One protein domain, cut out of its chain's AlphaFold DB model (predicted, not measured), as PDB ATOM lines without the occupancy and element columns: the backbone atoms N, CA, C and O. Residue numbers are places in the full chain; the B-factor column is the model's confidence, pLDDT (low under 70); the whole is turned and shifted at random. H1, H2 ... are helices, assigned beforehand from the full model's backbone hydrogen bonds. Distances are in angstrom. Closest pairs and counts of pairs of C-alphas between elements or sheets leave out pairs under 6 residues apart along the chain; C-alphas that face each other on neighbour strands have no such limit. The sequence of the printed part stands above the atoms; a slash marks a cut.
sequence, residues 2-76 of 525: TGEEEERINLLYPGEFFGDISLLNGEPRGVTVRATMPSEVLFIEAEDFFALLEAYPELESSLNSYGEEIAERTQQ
ATOM      1  N   THR A   2      23.681  49.406 -19.230       36.03
ATOM      2  CA  THR A   2      24.429  50.504 -19.846       36.03
ATOM      3  C   THR A   2      23.508  51.712 -19.746       36.03
ATOM      4  O   THR A   2      22.345  51.623 -20.125       36.03
ATOM      5  N   GLY A   3      23.976  52.774 -19.091       37.03
ATOM      6  CA  GLY A   3      23.203  53.989 -18.834       37.03
ATOM      7  C   GLY A   3      23.070  54.844 -20.086       37.03
ATOM      8  O   GLY A   3      23.657  55.918 -20.148       37.03
ATOM      9  N   GLU A   4      22.340  54.350 -21.080       47.91
ATOM     10  CA  GLU A   4      21.767  55.203 -22.115       47.91
ATOM     11  C   GLU A   4      20.534  55.880 -21.509       47.91
ATOM     12  O   GLU A   4      19.711  55.225 -20.866       47.91
ATOM     13  N   GLU A   5      20.447  57.205 -21.620       51.22
ATOM     14  CA  GLU A   5      19.242  57.939 -21.233       51.22
ATOM     15  C   GLU A   5      18.063  57.382 -22.045       51.22
ATOM     16  O   GLU A   5      18.036  57.510 -23.267       51.22
ATOM     17  N   GLU A   6      17.107  56.723 -21.376       63.12
ATOM     18  CA  GLU A   6      15.866  56.256 -22.005       63.12
ATOM     19  C   GLU A   6      15.098  57.483 -22.537       63.12
ATOM     20  O   GLU A   6      14.438  58.199 -21.779       63.12
ATOM     21  N   GLU A   7      15.204  57.757 -23.840       61.03
ATOM     22  CA  GLU A   7      14.479  58.842 -24.501       61.03
ATOM     23  C   GLU A   7      13.070  58.368 -24.893       61.03
ATOM     24  O   GLU A   7      12.895  57.359 -25.582       61.03
ATOM     25  N   ARG A   8      12.032  59.090 -24.448       67.62
ATOM     26  CA  ARG A   8      10.644  58.792 -24.826       67.62
ATOM     27  C   ARG A   8      10.416  59.194 -26.282       67.62
ATOM     28  O   ARG A   8      10.312  60.379 -26.568       67.62
ATOM     29  N   ILE A   9      10.282  58.206 -27.166       65.38
ATOM     30  CA  ILE A   9      10.105  58.437 -28.608       65.38
ATOM     31  C   ILE A   9       8.641  58.591 -29.051       65.38
ATOM     32  O   ILE A   9       8.379  59.191 -30.087       65.38
ATOM     33  N   ASN A  10       7.684  58.031 -28.302       65.50
ATOM     34  CA  ASN A  10       6.258  58.070 -28.639       65.50
ATOM     35  C   ASN A  10       5.369  57.828 -27.402       65.50
ATOM     36  O   ASN A  10       5.822  57.300 -26.382       65.50
ATOM     37  N   LEU A  11       4.088  58.181 -27.513       73.38
ATOM     38  CA  LEU A  11       3.005  57.860 -26.584       73.38
ATOM     39  C   LEU A  11       1.955  57.019 -27.316       73.38
ATOM     40  O   LEU A  11       1.398  57.465 -28.315       73.38
ATOM     41  N   LEU A  12       1.688  55.822 -26.792       74.56
ATOM     42  CA  LEU A  12       0.697  54.895 -27.338       74.56
ATOM     43  C   LEU A  12      -0.625  54.964 -26.566       74.56
ATOM     44  O   LEU A  12      -0.641  55.224 -25.359       74.56
ATOM     45  N   TYR A  13      -1.725  54.694 -27.263       71.62
ATOM     46  CA  TYR A  13      -3.101  54.826 -26.780       71.62
ATOM     47  C   TYR A  13      -3.925  53.546 -27.005       71.62
ATOM     48  O   TYR A  13      -3.496  52.656 -27.740       71.62
ATOM     49  N   PRO A  14      -5.115  53.416 -26.377       74.19
ATOM     50  CA  PRO A  14      -5.959  52.235 -26.546       74.19
ATOM     51  C   PRO A  14      -6.267  51.937 -28.020       74.19
ATOM     52  O   PRO A  14      -6.723  52.822 -28.742       74.19
ATOM     53  N   GLY A  15      -6.040  50.690 -28.440       70.31
ATOM     54  CA  GLY A  15      -6.210  50.235 -29.826       70.31
ATOM     55  C   GLY A  15      -4.927  50.246 -30.664       70.31
ATOM     56  O   GLY A  15      -4.916  49.652 -31.737       70.31
ATOM     57  N   GLU A  16      -3.846  50.862 -30.179       71.62
ATOM     58  CA  GLU A  16      -2.536  50.805 -30.835       71.62
ATOM     59  C   GLU A  16      -1.749  49.562 -30.408       71.62
ATOM     60  O   GLU A  16      -1.862  49.079 -29.279       71.62
ATOM     61  N   PHE A  17      -0.930  49.059 -31.326       78.94
ATOM     62  CA  PHE A  17      -0.039  47.924 -31.117       78.94
ATOM     63  C   PHE A  17       1.421  48.374 -31.177       78.94
ATOM     64  O   PHE A  17       1.743  49.465 -31.642       78.94
ATOM     65  N   PHE A  18       2.312  47.542 -30.646       80.25
ATOM     66  CA  PHE A  18       3.743  47.811 -30.596       80.25
ATOM     67  C   PHE A  18       4.533  46.505 -30.612       80.25
ATOM     68  O   PHE A  18       4.062  45.478 -30.125       80.25
ATOM     69  N   GLY A  19       5.761  46.556 -31.130       75.12
ATOM     70  CA  GLY A  19       6.622  45.374 -31.271       75.12
ATOM     71  C   GLY A  19       6.372  44.574 -32.552       75.12
ATOM     72  O   GLY A  19       7.010  43.545 -32.752       75.12
ATOM     73  N   ASP A  20       5.500  45.082 -33.417       74.00
ATOM     74  CA  ASP A  20       5.229  44.656 -34.788       74.00
ATOM     75  C   ASP A  20       6.494  44.616 -35.653       74.00
ATOM     76  O   ASP A  20       6.745  43.611 -36.303       74.00
ATOM     77  N   ILE A  21       7.347  45.644 -35.594       67.56
ATOM     78  CA  ILE A  21       8.569  45.707 -36.417       67.56
ATOM     79  C   ILE A  21       9.534  44.559 -36.077       67.56
ATOM     80  O   ILE A  21      10.028  43.870 -36.966       67.56
ATOM     81  N   SER A  22       9.778  44.307 -34.787       70.50
ATOM     82  CA  SER A  22      10.628  43.189 -34.349       70.50
ATOM     83  C   SER A  22      10.012  41.825 -34.650       70.50
ATOM     84  O   SER A  22      10.742  40.862 -34.870       70.50
ATOM     85  N   LEU A  23       8.681  41.739 -34.640       73.88
ATOM     86  CA  LEU A  23       7.950  40.516 -34.945       73.88
ATOM     87  C   LEU A  23       7.998  40.187 -36.446       73.88
ATOM     88  O   LEU A  23       8.217  39.032 -36.792       73.88
ATOM     89  N   LEU A  24       7.846  41.188 -37.318       68.62
ATOM     90  CA  LEU A  24       7.840  41.030 -38.778       68.62
ATOM     91  C   LEU A  24       9.252  40.862 -39.361       68.62
ATOM     92  O   LEU A  24       9.463  40.001 -40.209       68.62
ATOM     93  N   ASN A  25      10.235  41.626 -38.875       66.06
ATOM     94  CA  ASN A  25      11.595  41.624 -39.436       66.06
ATOM     95  C   ASN A  25      12.541  40.619 -38.752       66.06
ATOM     96  O   ASN A  25      13.684  40.457 -39.177       66.06
ATOM     97  N   GLY A  26      12.111  39.976 -37.660       64.62
ATOM     98  CA  GLY A  26      12.957  39.080 -36.859       64.62
ATOM     99  C   GLY A  26      14.115  39.783 -36.133       64.62
ATOM    100  O   GLY A  26      15.045  39.127 -35.662       64.62
ATOM    101  N   GLU A  27      14.085  41.115 -36.044       68.25
ATOM    102  CA  GLU A  27      15.129  41.928 -35.420       68.25
ATOM    103  C   GLU A  27      14.921  42.092 -33.899       68.25
ATOM    104  O   GLU A  27      13.782  42.104 -33.415       68.25
ATOM    105  N   PRO A  28      15.999  42.280 -33.107       67.69
ATOM    106  CA  PRO A  28      15.887  42.574 -31.680       67.69
ATOM    107  C   PRO A  28      15.026  43.817 -31.415       67.69
ATOM    108  O   PRO A  28      15.063  44.786 -32.171       67.69
ATOM    109  N   ARG A  29      14.281  43.827 -30.300       68.25
ATOM    110  CA  ARG A  29      13.458  44.982 -29.901       68.25
ATOM    111  C   ARG A  29      14.322  46.223 -29.687       68.25
ATOM    112  O   ARG A  29      15.033  46.312 -28.689       68.25
ATOM    113  N   GLY A  30      14.211  47.187 -30.600       64.19
ATOM    114  CA  GLY A  30      14.898  48.479 -30.515       64.19
ATOM    115  C   GLY A  30      14.240  49.483 -29.563       64.19
ATOM    116  O   GLY A  30      14.827  50.518 -29.267       64.19
ATOM    117  N   VAL A  31      13.026  49.196 -29.077       69.50
ATOM    118  CA  VAL A  31      12.246  50.107 -28.228       69.50
ATOM    119  C   VAL A  31      11.553  49.328 -27.109       69.50
ATOM    120  O   VAL A  31      11.074  48.212 -27.315       69.50
ATOM    121  N   THR A  32      11.466  49.927 -25.921       78.69
ATOM    122  CA  THR A  32      10.658  49.424 -24.804       78.69
ATOM    123  C   THR A  32       9.413  50.288 -24.607       78.69
ATOM    124  O   THR A  32       9.417  51.490 -24.868       78.69
ATOM    125  N   VAL A  33       8.321  49.675 -24.144       83.31
ATOM    126  CA  VAL A  33       7.063  50.373 -23.848       83.31
ATOM    127  C   VAL A  33       6.805  50.316 -22.348       83.31
ATOM    128  O   VAL A  33       6.942  49.266 -21.721       83.31
ATOM    129  N   ARG A  34       6.425  51.455 -21.762       85.06
ATOM    130  CA  ARG A  34       6.064  51.569 -20.345       85.06
ATOM    131  C   ARG A  34       4.668  52.168 -20.226       85.06
ATOM    132  O   ARG A  34       4.426  53.270 -20.711       85.06
ATOM    133  N   ALA A  35       3.766  51.455 -19.557       86.62
ATOM    134  CA  ALA A  35       2.424  51.955 -19.290       86.62
ATOM    135  C   ALA A  35       2.489  53.196 -18.382       86.62
ATOM    136  O   ALA A  35       3.088  53.166 -17.307       86.62
ATOM    137  N   THR A  36       1.878  54.295 -18.822       81.31
ATOM    138  CA  THR A  36       1.814  55.565 -18.076       81.31
ATOM    139  C   THR A  36       0.583  55.656 -17.171       81.31
ATOM    140  O   THR A  36       0.538  56.486 -16.264       81.31
ATOM    141  N   MET A  37      -0.405  54.788 -17.395       78.62
ATOM    142  CA  MET A  37      -1.647  54.655 -16.635       78.62
ATOM    143  C   MET A  37      -2.048  53.172 -16.533       78.62
ATOM    144  O   MET A  37      -1.560  52.368 -17.334       78.62
ATOM    145  N   PRO A  38      -2.926  52.779 -15.586       86.44
ATOM    146  CA  PRO A  38      -3.487  51.428 -15.553       86.44
ATOM    147  C   PRO A  38      -4.100  51.076 -16.913       86.44
ATOM    148  O   PRO A  38      -4.983  51.788 -17.386       86.44
ATOM    149  N   SER A  39      -3.582  50.028 -17.553       85.62
ATOM    150  CA  SER A  39      -3.902  49.673 -18.940       85.62
ATOM    151  C   SER A  39      -4.132  48.172 -19.056       85.62
ATOM    152  O   SER A  39      -3.438  47.389 -18.410       85.62
ATOM    153  N   GLU A  40      -5.088  47.787 -19.895       89.88
ATOM    154  CA  GLU A  40      -5.305  46.404 -20.317       89.88
ATOM    155  C   GLU A  40      -4.676  46.233 -21.702       89.88
ATOM    156  O   GLU A  40      -4.906  47.050 -22.593       89.88
ATOM    157  N   VAL A  41      -3.820  45.222 -21.857       87.75
ATOM    158  CA  VAL A  41      -3.033  45.007 -23.077       87.75
ATOM    159  C   VAL A  41      -3.268  43.585 -23.555       87.75
ATOM    160  O   VAL A  41      -3.107  42.636 -22.788       87.75
ATOM    161  N   LEU A  42      -3.633  43.449 -24.826       89.12
ATOM    162  CA  LEU A  42      -3.661  42.166 -25.517       89.12
ATOM    163  C   LEU A  42      -2.273  41.912 -26.102       89.12
ATOM    164  O   LEU A  42      -1.674  42.816 -26.682       89.12
ATOM    165  N   PHE A  43      -1.760  40.696 -25.944       88.62
ATOM    166  CA  PHE A  43      -0.487  40.292 -26.529       88.62
ATOM    167  C   PHE A  43      -0.659  38.991 -27.309       88.62
ATOM    168  O   PHE A  43      -1.515  38.171 -26.976       88.62
ATOM    169  N   ILE A  44       0.162  38.826 -28.340       86.88
ATOM    170  CA  ILE A  44       0.336  37.580 -29.083       86.88
ATOM    171  C   ILE A  44       1.808  37.188 -28.983       86.88
ATOM    172  O   ILE A  44       2.688  38.051 -29.083       86.88
ATOM    173  N   GLU A  45       2.085  35.915 -28.714       87.31
ATOM    174  CA  GLU A  45       3.458  35.420 -28.709       87.31
ATOM    175  C   GLU A  45       3.970  35.250 -30.140       87.31
ATOM    176  O   GLU A  45       3.199  35.046 -31.077       87.31
ATOM    177  N   ALA A  46       5.289  35.356 -30.323       82.81
ATOM    178  CA  ALA A  46       5.878  35.261 -31.654       82.81
ATOM    179  C   ALA A  46       5.593  33.899 -32.303       82.81
ATOM    180  O   ALA A  46       5.251  33.840 -33.478       82.81
ATOM    181  N   GLU A  47       5.672  32.825 -31.517       86.31
ATOM    182  CA  GLU A  47       5.384  31.457 -31.962       86.31
ATOM    183  C   GLU A  47       3.942  31.323 -32.478       86.31
ATOM    184  O   GLU A  47       3.729  30.815 -33.579       86.31
ATOM    185  N   ASP A  48       2.967  31.866 -31.741       88.62
ATOM    186  CA  ASP A  48       1.552  31.856 -32.130       88.62
ATOM    187  C   ASP A  48       1.289  32.699 -33.384       88.62
ATOM    188  O   ASP A  48       0.486  32.322 -34.239       88.62
ATOM    189  N   PHE A  49       1.972  33.838 -33.516       85.50
ATOM    190  CA  PHE A  49       1.859  34.701 -34.688       85.50
ATOM    191  C   PHE A  49       2.388  34.016 -35.955       85.50
ATOM    192  O   PHE A  49       1.697  34.005 -36.973       85.50
ATOM    193  N   PHE A  50       3.569  33.392 -35.893       84.19
ATOM    194  CA  PHE A  50       4.124  32.659 -37.034       84.19
ATOM    195  C   PHE A  50       3.289  31.423 -37.387       84.19
ATOM    196  O   PHE A  50       3.053  31.176 -38.567       84.19
ATOM    197  N   ALA A  51       2.747  30.708 -36.396       85.81
ATOM    198  CA  ALA A  51       1.808  29.614 -36.645       85.81
ATOM    199  C   ALA A  51       0.531  30.093 -37.368       85.81
ATOM    200  O   ALA A  51      -0.030  29.378 -38.200       85.81
ATOM    201  N   LEU A  52       0.076  31.316 -37.080       86.38
ATOM    202  CA  LEU A  52      -1.074  31.931 -37.743       86.38
ATOM    203  C   LEU A  52      -0.750  32.323 -39.192       86.38
ATOM    204  O   LEU A  52      -1.579  32.094 -40.074       86.38
ATOM    205  N   LEU A  53       0.452  32.844 -39.455       82.44
ATOM    206  CA  LEU A  53       0.928  33.122 -40.816       82.44
ATOM    207  C   LEU A  53       1.055  31.845 -41.656       82.44
ATOM    208  O   LEU A  53       0.610  31.830 -42.801       82.44
ATOM    209  N   GLU A  54       1.571  30.756 -41.076       84.12
ATOM    210  CA  GLU A  54       1.628  29.448 -41.746       84.12
ATOM    211  C   GLU A  54       0.229  28.911 -42.085       84.12
ATOM    212  O   GLU A  54       0.017  28.342 -43.159       84.12
ATOM    213  N   ALA A  55      -0.742  29.096 -41.186       88.56
ATOM    214  CA  ALA A  55      -2.120  28.660 -41.399       88.56
ATOM    215  C   ALA A  55      -2.870  29.507 -42.444       88.56
ATOM    216  O   ALA A  55      -3.788  29.000 -43.094       88.56
ATOM    217  N   TYR A  56      -2.486  30.774 -42.619       88.12
ATOM    218  CA  TYR A  56      -3.136  31.729 -43.520       88.12
ATOM    219  C   TYR A  56      -2.105  32.543 -44.328       88.12
ATOM    220  O   TYR A  56      -1.898  33.728 -44.049       88.12
ATOM    221  N   PRO A  57      -1.513  31.963 -45.390       81.31
ATOM    222  CA  PRO A  57      -0.439  32.600 -46.167       81.31
ATOM    223  C   PRO A  57      -0.819  33.935 -46.833       81.31
ATOM    224  O   PRO A  57       0.041  34.748 -47.156       81.31
ATOM    225  N   GLU A  58      -2.114  34.197 -47.037       80.94
ATOM    226  CA  GLU A  58      -2.595  35.480 -47.570       80.94
ATOM    227  C   GLU A  58      -2.268  36.661 -46.632       80.94
ATOM    228  O   GLU A  58      -1.983  37.764 -47.108       80.94
ATOM    229  N   LEU A  59      -2.228  36.425 -45.311       78.12
ATOM    230  CA  LEU A  59      -1.891  37.444 -44.311       78.12
ATOM    231  C   LEU A  59      -0.421  37.868 -44.389       78.12
ATOM    232  O   LEU A  59      -0.125  39.049 -44.222       78.12
ATOM    233  N   GLU A  60       0.487  36.938 -44.691       70.81
ATOM    234  CA  GLU A  60       1.931  37.195 -44.760       70.81
ATOM    235  C   GLU A  60       2.267  38.245 -45.827       70.81
ATOM    236  O   GLU A  60       3.004  39.195 -45.567       70.81
ATOM    237  N   SER A  61       1.648  38.132 -47.007       66.88
ATOM    238  CA  SER A  61       1.852  39.085 -48.104       66.88
ATOM    239  C   SER A  61       1.413  40.510 -47.749       66.88
ATOM    240  O   SER A  61       2.087  41.466 -48.124       66.88
ATOM    241  N   SER A  62       0.321  40.646 -46.989       68.06
ATOM    242  CA  SER A  62      -0.231  41.939 -46.572       68.06
ATOM    243  C   SER A  62       0.537  42.544 -45.390       68.06
ATOM    244  O   SER A  62       0.624  43.764 -45.262       68.06
ATOM    245  N   LEU A  63       1.103  41.699 -44.522       71.12
ATOM    246  CA  LEU A  63       1.853  42.111 -43.335       71.12
ATOM    247  C   LEU A  63       3.308  42.480 -43.650       71.12
ATOM    248  O   LEU A  63       3.807  43.453 -43.092       71.12
ATOM    249  N   ASN A  64       3.970  41.774 -44.571       66.50
ATOM    250  CA  ASN A  64       5.345  42.094 -44.973       66.50
ATOM    251  C   ASN A  64       5.425  43.434 -45.718       66.50
ATOM    252  O   ASN A  64       6.292  44.250 -45.407       66.50
ATOM    253  N   SER A  65       4.477  43.720 -46.621       61.41
ATOM    254  CA  SER A  65       4.391  45.037 -47.269       61.41
ATOM    255  C   SER A  65       4.139  46.160 -46.259       61.41
ATOM    256  O   SER A  65       4.720  47.232 -46.368       61.41
ATOM    257  N   TYR A  66       3.309  45.895 -45.244       65.69
ATOM    258  CA  TYR A  66       3.012  46.844 -44.172       65.69
ATOM    259  C   TYR A  66       4.232  47.112 -43.272       65.69
ATOM    260  O   TYR A  66       4.510  48.262 -42.929       65.69
ATOM    261  N   GLY A  67       4.987  46.066 -42.918       59.47
ATOM    262  CA  GLY A  67       6.175  46.152 -42.064       59.47
ATOM    263  C   GLY A  67       7.342  46.903 -42.709       59.47
ATOM    264  O   GLY A  67       7.915  47.792 -42.075       59.47
ATOM    265  N   GLU A  68       7.666  46.600 -43.971       58.06
ATOM    266  CA  GLU A  68       8.734  47.291 -44.710       58.06
ATOM    267  C   GLU A  68       8.403  48.780 -44.923       58.06
ATOM    268  O   GLU A  68       9.238  49.649 -44.658       58.06
ATOM    269  N   GLU A  69       7.159  49.093 -45.301       56.47
ATOM    270  CA  GLU A  69       6.693  50.463 -45.545       56.47
ATOM    271  C   GLU A  69       6.713  51.331 -44.272       56.47
ATOM    272  O   GLU A  69       7.043  52.518 -44.325       56.47
ATOM    273  N   ILE A  70       6.406  50.758 -43.106       59.88
ATOM    274  CA  ILE A  70       6.446  51.472 -41.820       59.88
ATOM    275  C   ILE A  70       7.875  51.635 -41.304       59.88
ATOM    276  O   ILE A  70       8.216  52.709 -40.795       59.88
ATOM    277  N   ALA A  71       8.719  50.609 -41.437       54.66
ATOM    278  CA  ALA A  71      10.106  50.655 -40.978       54.66
ATOM    279  C   ALA A  71      10.910  51.738 -41.717       54.66
ATOM    280  O   ALA A  71      11.617  52.527 -41.081       54.66
ATOM    281  N   GLU A  72      10.735  51.846 -43.036       56.00
ATOM    282  CA  GLU A  72      11.403  52.858 -43.859       56.00
ATOM    283  C   GLU A  72      10.878  54.283 -43.574       56.00
ATOM    284  O   GLU A  72      11.653  55.243 -43.547       56.00
ATOM    285  N   ARG A  73       9.578  54.432 -43.271       55.28
ATOM    286  CA  ARG A  73       8.940  55.723 -42.936       55.28
ATOM    287  C   ARG A  73       9.266  56.238 -41.538       55.28
ATOM    288  O   ARG A  73       9.398  57.445 -41.350       55.28
ATOM    289  N   THR A  74       9.409  55.346 -40.560       53.41
ATOM    290  CA  THR A  74       9.642  55.719 -39.152       53.41
ATOM    291  C   THR A  74      11.101  56.116 -38.894       53.41
ATOM    292  O   THR A  74      11.378  56.898 -37.986       53.41
ATOM    293  N   GLN A  75      12.047  55.629 -39.708       53.69
ATOM    294  CA  GLN A  75      13.469  55.975 -39.577       53.69
ATOM    295  C   GLN A  75      13.840  57.360 -40.133       53.69
ATOM    296  O   GLN A  75      14.868  57.917 -39.742       53.69
ATOM    297  N   GLN A  76      13.025  57.950 -41.012       59.28
ATOM    298  CA  GLN A  76      13.317  59.263 -41.588       59.28
ATOM    299  C   GLN A  76      12.924  60.382 -40.621       59.28
ATOM    300  O   GLN A  76      11.813  60.911 -40.655       59.28
TER     301      GLN A  76
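Overview. This is residues 2 to 76 of the 525 residues of a protein of Ardenticatenales bacterium (UniProt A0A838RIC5). Two helices, H2 and the long H3, meet near their ends as a V, and the short helix H1 sits between the two arms, crossing H3 and lying near the first residue of H2. Two long stretches with no named element, residues 2 to 19 and residues 26 to 45, loop out on the side away from the tip of the V, while the tip itself, residues 54 to 59, sticks out free. The printed part has 75 residues with three named helices, in the order H1, H2, H3, and no named strand; the class is all helix, though under half of the residues, 35 of 75, are in named elements. The whole is loose, with a radius of gyration of the C-alphas of 14.3 A and spans of 40 by 31 by 24 A.

Arrangement. H1, residues 20 to 25, touches H3, residues 57 to 75, about perpendicular at 77 degrees. Their closest C-alphas are those of Ile 21 and Gly 67, 6.1 A apart, and H3 touches H1 with residues 63 to 71 alone. H1 is close to H2, residues 46 to 55, but not clearly touching it: the closest C-alphas, those of Leu 23 and Ala 46, are 6.5 A apart. H1 and H2 run the same way at a steep tilt of 67 degrees, only just short of about perpendicular. H2 and H3 are close but not clearly touching, with the C-alphas of Leu 53 and Glu 60 the closest at 5.8 A. They run opposite ways at a steep tilt of 47 degrees. Each O i to N i+4 pair is within hydrogen-bond range in H1 and H2, and 12 of 15 are in H3.

Along the chain. The printed part begins with residues 2 to 19, which hold no named element. H1 begins at C-alpha 20, at (5.229, 44.656, -34.788), and ends at Asn 25, 8.4 A from first to last C-alpha. After residues 26 to 45, H2 runs from C-alpha 46, at (5.878, 35.261, -31.654), to Ala 55, 14.2 A. H3 follows from Pro 57 to C-alpha 75, at (13.469, 55.975, -39.577), 28.0 A.

Size, cuts and confidence. The C-alphas of Gly 3 and Glu 58 are the two farthest apart, at 42.8 A. The printed part has no cut. The link from H1 to H2, 20 residues, is long; the link from H2 to H3, one residue, is tight. The mean pLDDT of the printed part is 72.0, and 33 residues are under 70: residues 2 to 10, 21, 24 to 31, 61 to 62 and 64 to 76.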